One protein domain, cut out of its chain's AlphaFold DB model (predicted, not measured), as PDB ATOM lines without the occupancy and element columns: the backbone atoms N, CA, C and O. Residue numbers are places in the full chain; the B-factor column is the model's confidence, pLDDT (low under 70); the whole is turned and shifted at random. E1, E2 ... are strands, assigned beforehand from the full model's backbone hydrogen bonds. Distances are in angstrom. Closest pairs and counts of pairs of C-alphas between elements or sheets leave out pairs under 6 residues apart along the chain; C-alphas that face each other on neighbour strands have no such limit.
ATOM      1  N   PHE A   2     -26.742 -40.363  -4.034       70.12
ATOM      2  CA  PHE A   2     -26.825 -41.799  -3.689       70.12
ATOM      3  C   PHE A   2     -25.756 -42.196  -2.662       70.12
ATOM      4  O   PHE A   2     -24.576 -41.906  -2.853       70.12
ATOM      5  N   SER A   3     -26.161 -42.871  -1.588       70.69
ATOM      6  CA  SER A   3     -25.268 -43.412  -0.565       70.69
ATOM      7  C   SER A   3     -24.710 -44.765  -0.999       70.69
ATOM      8  O   SER A   3     -25.442 -45.743  -1.142       70.69
ATOM      9  N   VAL A   4     -23.388 -44.853  -1.143       74.94
ATOM     10  CA  VAL A   4     -22.697 -46.122  -1.439       74.94
ATOM     11  C   VAL A   4     -22.602 -47.055  -0.228       74.94
ATOM     12  O   VAL A   4     -22.330 -48.239  -0.394       74.94
ATOM     13  N   LYS A   5     -22.830 -46.543   0.990       74.69
ATOM     14  CA  LYS A   5     -22.757 -47.334   2.228       74.69
ATOM     15  C   LYS A   5     -23.962 -48.261   2.388       74.69
ATOM     16  O   LYS A   5     -23.806 -49.384   2.854       74.69
ATOM     17  N   ASP A   6     -25.153 -47.772   2.054       78.94
ATOM     18  CA  ASP A   6     -26.423 -48.464   2.309       78.94
ATOM     19  C   ASP A   6     -27.403 -48.450   1.123       78.94
ATOM     20  O   ASP A   6     -28.524 -48.941   1.244       78.94
ATOM     21  N   GLY A   7     -26.989 -47.924  -0.031       75.12
ATOM     22  CA  GLY A   7     -27.748 -47.988  -1.278       75.12
ATOM     23  C   GLY A   7     -28.968 -47.068  -1.339       75.12
ATOM     24  O   GLY A   7     -29.836 -47.257  -2.192       75.12
ATOM     25  N   LYS A   8     -29.078 -46.098  -0.426       78.19
ATOM     26  CA  LYS A   8     -30.230 -45.195  -0.358       78.19
ATOM     27  C   LYS A   8     -30.002 -43.917  -1.149       78.19
ATOM     28  O   LYS A   8     -28.901 -43.366  -1.177       78.19
ATOM     29  N   VAL A   9     -31.075 -43.402  -1.739       75.75
ATOM     30  CA  VAL A   9     -31.105 -42.014  -2.204       75.75
ATOM     31  C   VAL A   9     -31.263 -41.130  -0.972       75.75
ATOM     32  O   VAL A   9     -32.229 -41.265  -0.225       75.75
ATOM     33  N   LEU A  10     -30.287 -40.259  -0.742       67.56
ATOM     34  CA  LEU A  10     -30.346 -39.257   0.311       67.56
ATOM     35  C   LEU A  10     -31.297 -38.150  -0.137       67.56
ATOM     36  O   LEU A  10     -31.076 -37.542  -1.191       67.56
ATOM     37  N   HIS A  11     -32.339 -37.926   0.663       64.62
ATOM     38  CA  HIS A  11     -33.162 -36.728   0.580       64.62
ATOM     39  C   HIS A  11     -32.369 -35.581   1.194       64.62
ATOM     40  O   HIS A  11     -31.977 -35.633   2.352       64.62
ATOM     41  N   ASP A  12     -32.127 -34.557   0.397       61.31
ATOM     42  CA  ASP A  12     -31.312 -33.381   0.705       61.31
ATOM     43  C   ASP A  12     -32.069 -32.306   1.506       61.31
ATOM     44  O   ASP A  12     -31.691 -31.137   1.516       61.31
ATOM     45  N   GLY A  13     -33.191 -32.665   2.140       59.12
ATOM     46  CA  GLY A  13     -34.050 -31.727   2.869       59.12
ATOM     47  C   GLY A  13     -34.473 -30.496   2.054       59.12
ATOM     48  O   GLY A  13     -34.812 -29.470   2.644       59.12
ATOM     49  N   SER A  14     -34.380 -30.556   0.724       58.88
ATOM     50  CA  SER A  14     -34.686 -29.461  -0.184       58.88
ATOM     51  C   SER A  14     -36.142 -29.557  -0.645       58.88
ATOM     52  O   SER A  14     -36.729 -30.642  -0.679       58.88
ATOM     53  N   THR A  15     -36.792 -28.415  -0.874       56.53
ATOM     54  CA  THR A  15     -38.161 -28.395  -1.414       56.53
ATOM     55  C   THR A  15     -38.149 -28.886  -2.862       56.53
ATOM     56  O   THR A  15     -37.118 -28.787  -3.509       56.53
ATOM     57  N   GLU A  16     -39.266 -29.377  -3.418       54.81
ATOM     58  CA  GLU A  16     -39.303 -29.911  -4.804       54.81
ATOM     59  C   GLU A  16     -38.786 -28.931  -5.882       54.81
ATOM     60  O   GLU A  16     -38.458 -29.342  -6.993       54.81
ATOM     61  N   SER A  17     -38.720 -27.638  -5.557       55.06
ATOM     62  CA  SER A  17     -38.167 -26.577  -6.393       55.06
ATOM     63  C   SER A  17     -36.648 -26.400  -6.317       55.06
ATOM     64  O   SER A  17     -36.078 -25.799  -7.219       55.06
ATOM     65  N   ASP A  18     -36.008 -26.858  -5.243       66.81
ATOM     66  CA  ASP A  18     -34.576 -26.689  -5.028       66.81
ATOM     67  C   ASP A  18     -33.832 -27.737  -5.860       66.81
ATOM     68  O   ASP A  18     -34.124 -28.934  -5.804       66.81
ATOM     69  N   ARG A  19     -32.837 -27.302  -6.634       73.19
ATOM     70  CA  ARG A  19     -31.986 -28.219  -7.399       73.19
ATOM     71  C   ARG A  19     -30.595 -28.244  -6.798       73.19
ATOM     72  O   ARG A  19     -29.918 -27.220  -6.738       73.19
ATOM     73  N   LEU A  20     -30.157 -29.436  -6.386       75.31
ATOM     74  CA  LEU A  20     -28.750 -29.664  -6.090       75.31
ATOM     75  C   LEU A  20     -27.953 -29.673  -7.385       75.31
ATOM     76  O   LEU A  20     -28.125 -30.541  -8.246       75.31
ATOM     77  N   GLU A  21     -27.033 -28.735  -7.472       79.06
ATOM     78  CA  GLU A  21     -25.964 -28.756  -8.445       79.06
ATOM     79  C   GLU A  21     -24.673 -29.261  -7.788       79.06
ATOM     80  O   GLU A  21     -24.693 -29.807  -6.681       79.06
ATOM     81  N   ARG A  22     -23.560 -29.140  -8.524       84.94
ATOM     82  CA  ARG A  22     -22.179 -29.485  -8.146       84.94
ATOM     83  C   ARG A  22     -22.007 -29.844  -6.668       84.94
ATOM     84  O   ARG A  22     -22.180 -29.005  -5.789       84.94
ATOM     85  N   THR A  23     -21.622 -31.088  -6.408       86.88
ATOM     86  CA  THR A  23     -21.486 -31.622  -5.053       86.88
ATOM     87  C   THR A  23     -20.026 -31.912  -4.722       86.88
ATOM     88  O   THR A  23     -19.304 -32.487  -5.535       86.88
ATOM     89  N   LEU A  24     -19.614 -31.559  -3.508       88.69
ATOM     90  CA  LEU A  24     -18.334 -31.912  -2.908       88.69
ATOM     91  C   LEU A  24     -18.581 -32.819  -1.700       88.69
ATOM     92  O   LEU A  24     -19.177 -32.393  -0.713       88.69
ATOM     93  N   VAL A  25     -18.114 -34.064  -1.770       88.19
ATOM     94  CA  VAL A  25     -18.256 -35.049  -0.687       88.19
ATOM     95  C   VAL A  25     -17.006 -35.045   0.189       88.19
ATOM     96  O   VAL A  25     -15.886 -34.981  -0.317       88.19
ATOM     97  N   TYR A  26     -17.193 -35.148   1.501       88.44
ATOM     98  CA  TYR A  26     -16.121 -35.234   2.494       88.44
ATOM     99  C   TYR A  26     -16.506 -36.214   3.613       88.44
ATOM    100  O   TYR A  26     -17.682 -36.561   3.759       88.44
ATOM    101  N   PRO A  27     -15.553 -36.708   4.424       87.00
ATOM    102  CA  PRO A  27     -15.885 -37.554   5.563       87.00
ATOM    103  C   PRO A  27     -16.913 -36.874   6.477       87.00
ATOM    104  O   PRO A  27     -16.677 -35.786   6.991       87.00
ATOM    105  N   GLY A  28     -18.064 -37.521   6.670       87.94
ATOM    106  CA  GLY A  28     -19.146 -37.024   7.525       87.94
ATOM    107  C   GLY A  28     -20.283 -36.289   6.811       87.94
ATOM    108  O   GLY A  28     -21.316 -36.078   7.444       87.94
ATOM    109  N   GLY A  29     -20.168 -35.969   5.517       91.12
ATOM    110  CA  GLY A  29     -21.225 -35.243   4.811       91.12
ATOM    111  C   GLY A  29     -20.878 -34.814   3.389       91.12
ATOM    112  O   GLY A  29     -20.044 -35.415   2.708       91.12
ATOM    113  N   PHE A  30     -21.561 -33.778   2.919       90.81
ATOM    114  CA  PHE A  30     -21.302 -33.164   1.622       90.81
ATOM    115  C   PHE A  30     -21.742 -31.702   1.605       90.81
ATOM    116  O   PHE A  30     -22.569 -31.263   2.400       90.81
ATOM    117  N   ALA A  31     -21.173 -30.929   0.692       91.88
ATOM    118  CA  ALA A  31     -21.635 -29.590   0.364       91.88
ATOM    119  C   ALA A  31     -22.105 -29.578  -1.085       91.88
ATOM    120  O   ALA A  31     -21.547 -30.281  -1.929       91.88
ATOM    121  N   ALA A  32     -23.122 -28.786  -1.382       90.69
ATOM    122  CA  ALA A  32     -23.638 -28.656  -2.732       90.69
ATOM    123  C   ALA A  32     -24.043 -27.220  -3.019       90.69
ATOM    124  O   ALA A  32     -24.418 -26.469  -2.117       90.69
ATOM    125  N   HIS A  33     -23.989 -26.868  -4.293       89.44
ATOM    126  CA  HIS A  33     -24.704 -25.706  -4.786       89.44
ATOM    127  C   HIS A  33     -26.203 -26.002  -4.766       89.44
ATOM    128  O   HIS A  33     -26.629 -27.056  -5.236       89.44
ATOM    129  N   VAL A  34     -26.990 -25.090  -4.208       86.62
ATOM    130  CA  VAL A  34     -28.451 -25.166  -4.219       86.62
ATOM    131  C   VAL A  34     -28.965 -23.969  -5.000       86.62
ATOM    132  O   VAL A  34     -28.785 -22.832  -4.564       86.62
ATOM    133  N   ASP A  35     -29.600 -24.243  -6.134       77.62
ATOM    134  CA  ASP A  35     -30.388 -23.253  -6.863       77.62
ATOM    135  C   ASP A  35     -31.760 -23.127  -6.187       77.62
ATOM    136  O   ASP A  35     -32.480 -24.121  -6.039       77.62
ATOM    137  N   ARG A  36     -32.088 -21.913  -5.733       69.06
ATOM    138  CA  ARG A  36     -33.355 -21.571  -5.078       69.06
ATOM    139  C   ARG A  36     -34.188 -20.606  -5.925       69.06
ATOM    140  O   ARG A  36     -34.654 -19.619  -5.382       69.06
ATOM    141  N   ASN A  37     -34.399 -20.859  -7.217       61.69
ATOM    142  CA  ASN A  37     -35.387 -20.166  -8.077       61.69
ATOM    143  C   ASN A  37     -35.318 -18.613  -8.160       61.69
ATOM    144  O   ASN A  37     -36.147 -18.033  -8.858       61.69
ATOM    145  N   ASP A  38     -34.377 -17.949  -7.482       57.09
ATOM    146  CA  ASP A  38     -34.299 -16.489  -7.294       57.09
ATOM    147  C   ASP A  38     -32.829 -16.001  -7.370       57.09
ATOM    148  O   ASP A  38     -32.399 -15.135  -6.616       57.09
ATOM    149  N   ASP A  39     -32.043 -16.613  -8.267       55.16
ATOM    150  CA  ASP A  39     -30.651 -16.289  -8.655       55.16
ATOM    151  C   ASP A  39     -29.546 -16.366  -7.574       55.16
ATOM    152  O   ASP A  39     -28.359 -16.371  -7.912       55.16
ATOM    153  N   ASP A  40     -29.882 -16.524  -6.294       67.31
ATOM    154  CA  ASP A  40     -28.886 -16.699  -5.230       67.31
ATOM    155  C   ASP A  40     -28.388 -18.158  -5.177       67.31
ATOM    156  O   ASP A  40     -28.861 -18.977  -4.378       67.31
ATOM    157  N   LEU A  41     -27.402 -18.496  -6.014       75.25
ATOM    158  CA  LEU A  41     -26.664 -19.757  -5.899       75.25
ATOM    159  C   LEU A  41     -25.931 -19.782  -4.552       75.25
ATOM    160  O   LEU A  41     -24.963 -19.049  -4.330       75.25
ATOM    161  N   VAL A  42     -26.384 -20.639  -3.641       88.44
ATOM    162  CA  VAL A  42     -25.766 -20.788  -2.320       88.44
ATOM    163  C   VAL A  42     -25.051 -22.121  -2.197       88.44
ATOM    164  O   VAL A  42     -25.518 -23.145  -2.696       88.44
ATOM    165  N   VAL A  43     -23.949 -22.138  -1.452       91.69
ATOM    166  CA  VAL A  43     -23.380 -23.395  -0.962       91.69
ATOM    167  C   VAL A  43     -24.109 -23.792   0.315       91.69
ATOM    168  O   VAL A  43     -24.096 -23.048   1.295       91.69
ATOM    169  N   GLN A  44     -24.723 -24.971   0.321       92.12
ATOM    170  CA  GLN A  44     -25.356 -25.579   1.491       92.12
ATOM    171  C   GLN A  44     -24.569 -26.814   1.935       92.12
ATOM    172  O   GLN A  44     -24.128 -27.606   1.101       92.12
ATOM    173  N   PHE A  45     -24.436 -26.998   3.249       93.06
ATOM    174  CA  PHE A  45     -23.822 -28.182   3.850       93.06
ATOM    175  C   PHE A  45     -24.882 -29.163   4.342       93.06
ATOM    176  O   PHE A  45     -25.960 -28.764   4.801       93.06
ATOM    177  N   PHE A  46     -24.542 -30.444   4.253       91.12
ATOM    178  CA  PHE A  46     -25.386 -31.562   4.631       91.12
ATOM    179  C   PHE A  46     -24.577 -32.614   5.385       91.12
ATOM    180  O   PHE A  46     -23.428 -32.899   5.038       91.12
ATOM    181  N   ASP A  47     -25.194 -33.229   6.390       90.50
ATOM    182  CA  ASP A  47     -24.619 -34.381   7.076       90.50
ATOM    183  C   ASP A  47     -24.641 -35.646   6.194       90.50
ATOM    184  O   ASP A  47     -25.208 -35.685   5.098       90.50
ATOM    185  N   SER A  48     -24.041 -36.732   6.687       88.00
ATOM    186  CA  SER A  48     -23.996 -38.021   5.975       88.00
ATOM    187  C   SER A  48     -25.365 -38.658   5.683       88.00
ATOM    188  O   SER A  48     -25.434 -39.630   4.933       88.00
ATOM    189  N   THR A  49     -26.439 -38.145   6.284       85.56
ATOM    190  CA  THR A  49     -27.817 -38.612   6.096       85.56
ATOM    191  C   THR A  49     -28.649 -37.687   5.206       85.56
ATOM    192  O   THR A  49     -29.774 -38.041   4.864       85.56
ATOM    193  N   GLY A  50     -28.084 -36.557   4.763       85.19
ATOM    194  CA  GLY A  50     -28.741 -35.588   3.886       85.19
ATOM    195  C   GLY A  50     -29.445 -34.442   4.611       85.19
ATOM    196  O   GLY A  50     -30.070 -33.616   3.948       85.19
ATOM    197  N   ASN A  51     -29.339 -34.333   5.939       87.56
ATOM    198  CA  ASN A  51     -29.928 -33.196   6.648       87.56
ATOM    199  C   ASN A  51     -29.049 -31.961   6.494       87.56
ATOM    200  O   ASN A  51     -27.826 -32.055   6.580       87.56
ATOM    201  N   ARG A  52     -29.678 -30.793   6.337       90.38
ATOM    202  CA  ARG A  52     -28.976 -29.504   6.326       90.38
ATOM    203  C   ARG A  52     -28.275 -29.267   7.663       90.38
ATOM    204  O   ARG A  52     -28.886 -29.424   8.720       90.38
ATOM    205  N   VAL A  53     -27.018 -28.846   7.598       91.69
ATOM    206  CA  VAL A  53     -26.206 -28.435   8.751       91.69
ATOM    207  C   VAL A  53     -25.523 -27.104   8.452       91.69
ATOM    208  O   VAL A  53     -25.271 -26.787   7.289       91.69
ATOM    209  N   GLY A  54     -25.243 -26.329   9.500       89.38
ATOM    210  CA  GLY A  54     -24.581 -25.031   9.391       89.38
ATOM    211  C   GLY A  54     -25.331 -23.993   8.550       89.38
ATOM    212  O   GLY A  54     -26.460 -24.201   8.094       89.38
ATOM    213  N   ASP A  55     -24.672 -22.857   8.353       88.19
ATOM    214  CA  ASP A  55     -25.198 -21.752   7.557       88.19
ATOM    215  C   ASP A  55     -24.840 -21.925   6.075       88.19
ATOM    216  O   ASP A  55     -23.764 -22.421   5.730       88.19
ATOM    217  N   SER A  56     -25.733 -21.493   5.179       89.00
ATOM    218  CA  SER A  56     -25.423 -21.436   3.748       89.00
ATOM    219  C   SER A  56     -24.437 -20.296   3.455       89.00
ATOM    220  O   SER A  56     -24.540 -19.214   4.035       89.00
ATOM    221  N   VAL A  57     -23.534 -20.496   2.495       90.44
ATOM    222  CA  VAL A  57     -22.629 -19.444   2.006       90.44
ATOM    223  C   VAL A  57     -23.202 -18.853   0.724       90.44
ATOM    224  O   VAL A  57     -23.334 -19.562  -0.275       90.44
ATOM    225  N   ARG A  58     -23.551 -17.564   0.756       88.44
ATOM    226  CA  ARG A  58     -23.971 -16.807  -0.433       88.44
ATOM    227  C   ARG A  58     -22.768 -16.456  -1.297       88.44
ATOM    228  O   ARG A  58     -21.671 -16.303  -0.762       88.44
ATOM    229  N   ASP A  59     -22.985 -16.375  -2.608       85.69
ATOM    230  CA  ASP A  59     -21.946 -16.083  -3.607       85.69
ATOM    231  C   ASP A  59     -20.718 -17.009  -3.494       85.69
ATOM    232  O   ASP A  59     -19.594 -16.671  -3.871       85.69
ATOM    233  N   GLY A  60     -20.931 -18.196  -2.922       87.69
ATOM    234  CA  GLY A  60     -19.905 -19.191  -2.679       87.69
ATOM    235  C   GLY A  60     -19.757 -20.129  -3.869       87.69
ATOM    236  O   GLY A  60     -20.718 -20.434  -4.570       87.69
ATOM    237  N   SER A  61     -18.549 -20.649  -4.066       89.94
ATOM    238  CA  SER A  61     -18.300 -21.690  -5.062       89.94
ATOM    239  C   SER A  61     -17.513 -22.856  -4.482       89.94
ATOM    240  O   SER A  61     -16.509 -22.659  -3.795       89.94
ATOM    241  N   LEU A  62     -17.930 -24.080  -4.789       89.56
ATOM    242  CA  LEU A  62     -17.179 -25.287  -4.455       89.56
ATOM    243  C   LEU A  62     -15.989 -25.448  -5.418       89.56
ATOM    244  O   LEU A  62     -16.218 -25.559  -6.624       89.56
ATOM    245  N   PRO A  63     -14.729 -25.456  -4.940       85.75
ATOM    246  CA  PRO A  63     -13.571 -25.669  -5.802       85.75
ATOM    247  C   PRO A  63     -13.451 -27.134  -6.252       85.75
ATOM    248  O   PRO A  63     -13.875 -28.051  -5.549       85.75
ATOM    249  N   ASP A  64     -12.826 -27.362  -7.412       80.19
ATOM    250  CA  ASP A  64     -12.422 -28.707  -7.839       80.19
ATOM    251  C   ASP A  64     -11.220 -29.201  -7.036       80.19
ATOM    252  O   ASP A  64     -10.346 -28.418  -6.662       80.19
ATOM    253  N   GLY A  65     -11.143 -30.519  -6.833       70.62
ATOM    254  CA  GLY A  65      -9.922 -31.166  -6.351       70.62
ATOM    255  C   GLY A  65      -9.525 -30.792  -4.923       70.62
ATOM    256  O   GLY A  65      -8.334 -30.696  -4.628       70.62
ATOM    257  N   THR A  66     -10.492 -30.570  -4.029       78.62
ATOM    258  CA  THR A  66     -10.184 -30.353  -2.612       78.62
ATOM    259  C   THR A  66      -9.854 -31.682  -1.919       78.62
ATOM    260  O   THR A  66     -10.375 -32.733  -2.303       78.62
ATOM    261  N   PRO A  67      -9.007 -31.672  -0.876       79.06
ATOM    262  CA  PRO A  67      -8.543 -32.888  -0.202       79.06
ATOM    263  C   PRO A  67      -9.592 -33.549   0.724       79.06
ATOM    264  O   PRO A  67      -9.260 -34.046   1.792       79.06
ATOM    265  N   GLY A  68     -10.871 -33.578   0.337       81.88
ATOM    266  CA  GLY A  68     -11.939 -34.161   1.159       81.88
ATOM    267  C   GLY A  68     -12.287 -33.313   2.384       81.88
ATOM    268  O   GLY A  68     -12.679 -33.854   3.413       81.88
ATOM    269  N   LEU A  69     -12.147 -31.988   2.276       87.62
ATOM    270  CA  LEU A  69     -12.632 -31.019   3.262       87.62
ATOM    271  C   LEU A  69     -13.771 -30.181   2.684       87.62
ATOM    272  O   LEU A  69     -13.757 -29.899   1.481       87.62
ATOM    273  N   PRO A  70     -14.697 -29.695   3.527       91.19
ATOM    274  CA  PRO A  70     -15.666 -28.695   3.118       91.19
ATOM    275  C   PRO A  70     -14.957 -27.344   2.952       91.19
ATOM    276  O   PRO A  70     -14.683 -26.633   3.920       91.19
ATOM    277  N   ILE A  71     -14.629 -27.005   1.706       93.00
ATOM    278  CA  ILE A  71     -13.983 -25.742   1.341       93.00
ATOM    279  C   ILE A  71     -14.892 -24.993   0.378       93.00
ATOM    280  O   ILE A  71     -15.360 -25.559  -0.610       93.00
ATOM    281  N   VAL A  72     -15.104 -23.710   0.656       93.25
ATOM    282  CA  VAL A  72     -15.863 -22.800  -0.204       93.25
ATOM    283  C   VAL A  72     -14.962 -21.655  -0.624       93.25
ATOM    284  O   VAL A  72     -14.259 -21.072   0.195       93.25
ATOM    285  N   THR A  73     -14.990 -21.322  -1.905       91.75
ATOM    286  CA  THR A  73     -14.391 -20.091  -2.418       91.75
ATOM    287  C   THR A  73     -15.393 -18.964  -2.232       91.75
ATOM    288  O   THR A  73     -16.512 -19.070  -2.727       91.75
ATOM    289  N   SER A  74     -15.000 -17.906  -1.537       84.88
ATOM    290  CA  SER A  74     -15.793 -16.688  -1.354       84.88
ATOM    291  C   SER A  74     -14.827 -15.522  -1.144       84.88
ATOM    292  O   SER A  74     -13.737 -15.722  -0.604       84.88
ATOM    293  N   ASP A  75     -15.163 -14.340  -1.659       82.88
ATOM    294  CA  ASP A  75     -14.354 -13.116  -1.531       82.88
ATOM    295  C   ASP A  75     -12.881 -13.253  -1.973       82.88
ATOM    296  O   ASP A  75     -11.984 -12.583  -1.470       82.88
ATOM    297  N   GLY A  76     -12.610 -14.130  -2.945       84.25
ATOM    298  CA  GLY A  76     -11.261 -14.352  -3.477       84.25
ATOM    299  C   GLY A  76     -10.357 -15.246  -2.619       84.25
ATOM    300  O   GLY A  76      -9.240 -15.541  -3.045       84.25
ATOM    301  N   GLU A  77     -10.844 -15.750  -1.486       91.00
ATOM    302  CA  GLU A  77     -10.143 -16.670  -0.585       91.00
ATOM    303  C   GLU A  77     -10.818 -18.047  -0.549       91.00
ATOM    304  O   GLU A  77     -11.907 -18.258  -1.092       91.00
ATOM    305  N   TYR A  78     -10.163 -19.010   0.098       93.38
ATOM    306  CA  TYR A  78     -10.804 -20.251   0.513       93.38
ATOM    307  C   TYR A  78     -11.229 -20.137   1.977       93.38
ATOM    308  O   TYR A  78     -10.428 -19.828   2.850       93.38
ATOM    309  N   SER A  79     -12.492 -20.431   2.251       93.62
ATOM    310  CA  SER A  79     -13.036 -20.619   3.593       93.62
ATOM    311  C   SER A  79     -13.113 -22.114   3.894       93.62
ATOM    312  O   SER A  79     -13.734 -22.869   3.142       93.62
ATOM    313  N   VAL A  80     -12.489 -22.543   4.988       92.88
ATOM    314  CA  VAL A  80     -12.524 -23.926   5.479       92.88
ATOM    315  C   VAL A  80     -13.639 -24.054   6.509       92.88
ATOM    316  O   VAL A  80     -13.737 -23.243   7.432       92.88
ATOM    317  N   PHE A  81     -14.470 -25.081   6.370       92.25
ATOM    318  CA  PHE A  81     -15.573 -25.370   7.281       92.25
ATOM    319  C   PHE A  81     -15.367 -26.726   7.954       92.25
ATOM    320  O   PHE A  81     -14.694 -27.611   7.423       92.25
ATOM    321  N   SER A  82     -15.953 -26.899   9.134       89.25
ATOM    322  CA  SER A  82     -16.097 -28.213   9.750       89.25
ATOM    323  C   SER A  82     -17.218 -29.008   9.086       89.25
ATOM    324  O   SER A  82     -18.033 -28.483   8.329       89.25
ATOM    325  N   VAL A  83     -17.261 -30.304   9.391       88.62
ATOM    326  CA  VAL A  83     -18.243 -31.256   8.845       88.62
ATOM    327  C   VAL A  83     -19.699 -30.922   9.198       88.62
ATOM    328  O   VAL A  83     -20.609 -31.404   8.539       88.62
ATOM    329  N   ASP A  84     -19.920 -30.101  10.225       88.25
ATOM    330  CA  ASP A  84     -21.225 -29.576  10.645       88.25
ATOM    331  C   ASP A  84     -21.571 -28.222   9.988       88.25
ATOM    332  O   ASP A  84     -22.562 -27.594  10.354       88.25
ATOM    333  N   GLY A  85     -20.763 -27.754   9.030       88.56
ATOM    334  CA  GLY A  85     -21.005 -26.521   8.275       88.56
ATOM    335  C   GLY A  85     -20.626 -25.231   9.009       88.56
ATOM    336  O   GLY A  85     -20.975 -24.143   8.553       88.56
ATOM    337  N   ARG A  86     -19.900 -25.299  10.133       90.56
ATOM    338  CA  ARG A  86     -19.367 -24.102  10.806       90.56
ATOM    339  C   ARG A  86     -18.065 -23.646  10.147       90.56
ATOM    340  O   ARG A  86     -17.135 -24.431   9.979       90.56
ATOM    341  N   ARG A  87     -17.958 -22.355   9.816       91.62
ATOM    342  CA  ARG A  87     -16.704 -21.777   9.303       91.62
ATOM    343  C   ARG A  87     -15.617 -21.855  10.375       91.62
ATOM    344  O   ARG A  87     -15.824 -21.390  11.497       91.62
ATOM    345  N   LEU A  88     -14.466 -22.416  10.020       90.44
ATOM    346  CA  LEU A  88     -13.308 -22.539  10.902       90.44
ATOM    347  C   LEU A  88     -12.355 -21.361  10.703       90.44
ATOM    348  O   LEU A  88     -12.107 -20.611  11.643       90.44
ATOM    349  N   PHE A  89     -11.849 -21.176   9.483       93.12
ATOM    350  CA  PHE A  89     -10.883 -20.128   9.146       93.12
ATOM    351  C   PHE A  89     -10.808 -19.908   7.630       93.12
ATOM    352  O   PHE A  89     -11.289 -20.731   6.848       93.12
ATOM    353  N   ASN A  90     -10.182 -18.800   7.230       93.88
ATOM    354  CA  ASN A  90      -9.865 -18.505   5.837       93.88
ATOM    355  C   ASN A  90      -8.395 -18.807   5.546       93.88
ATOM    356  O   ASN A  90      -7.539 -18.678   6.423       93.88
ATOM    357  N   ILE A  91      -8.111 -19.174   4.303       93.88
ATOM    358  CA  ILE A  91      -6.768 -19.386   3.769       93.88
ATOM    359  C   ILE A  91      -6.661 -18.746   2.380       93.88
ATOM    360  O   ILE A  91      -7.660 -18.662   1.652       93.88
TER     361      ILE A  91
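This is residues 2 to 91 of the 210 residues of an uncharacterized protein of Mycolicibacterium smegmatis (strain MKD8) (UniProt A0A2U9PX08). Picture a strongly twisted wall of four strands, E1 to E4, and a smaller three-stranded sheet, E5 to E7, next to it, with E5 coming nearest the wall. The unnamed residues 2 to 18 lie at the far end of the longest axis from the smaller sheet, and the long link of residues 59 to 70 joins the sheets. You have 90 printed residues, under half in the seven named strands; the class is all strand, with both sheets antiparallel and ordered along the chain. The whole is compact, with a radius of gyration of the C-alphas of 12.5 A and spans of 36 by 31 by 21 A.

Look first at E1, residues 19 to 26, which bends by 67 degrees at residue 22, and E2, residues 29 to 35: N 21 and O 33 are 2.8 A apart. E3, residues 42 to 47, follows, with N 32 and O 44 at 2.9 A. Then E4, residues 52 to 58, completes a meander, each strand the antiparallel neighbour of the one before; N 43 and O 57 are 2.9 A apart. E5, residues 71 to 74, E6, residues 77 to 81, and E7, residues 87 to 91, make a second meander, with N 79 and O 72 at 2.8 A and N 80 and O 89 at 2.9 A. Between E3 and E5 the closest C-alphas are those of Val 43 and Val 72, 7.6 A apart. E1 and E7 are apart.

Find C-alpha 19 at (-31.986, -28.219, -7.399), where E1 begins its 20.0 A. E2 spans 19.1 A, E3 16.6 A and E4 15.2 A. E7 ends at C-alpha 91, (-6.768, -19.386, 3.769).

The C-alphas of Asp 6 and Gly 76, the two farthest apart, are 37.8 A apart. The printed part has no cut. Model confidence is under 70 at residues 10 to 18 and 36 to 40.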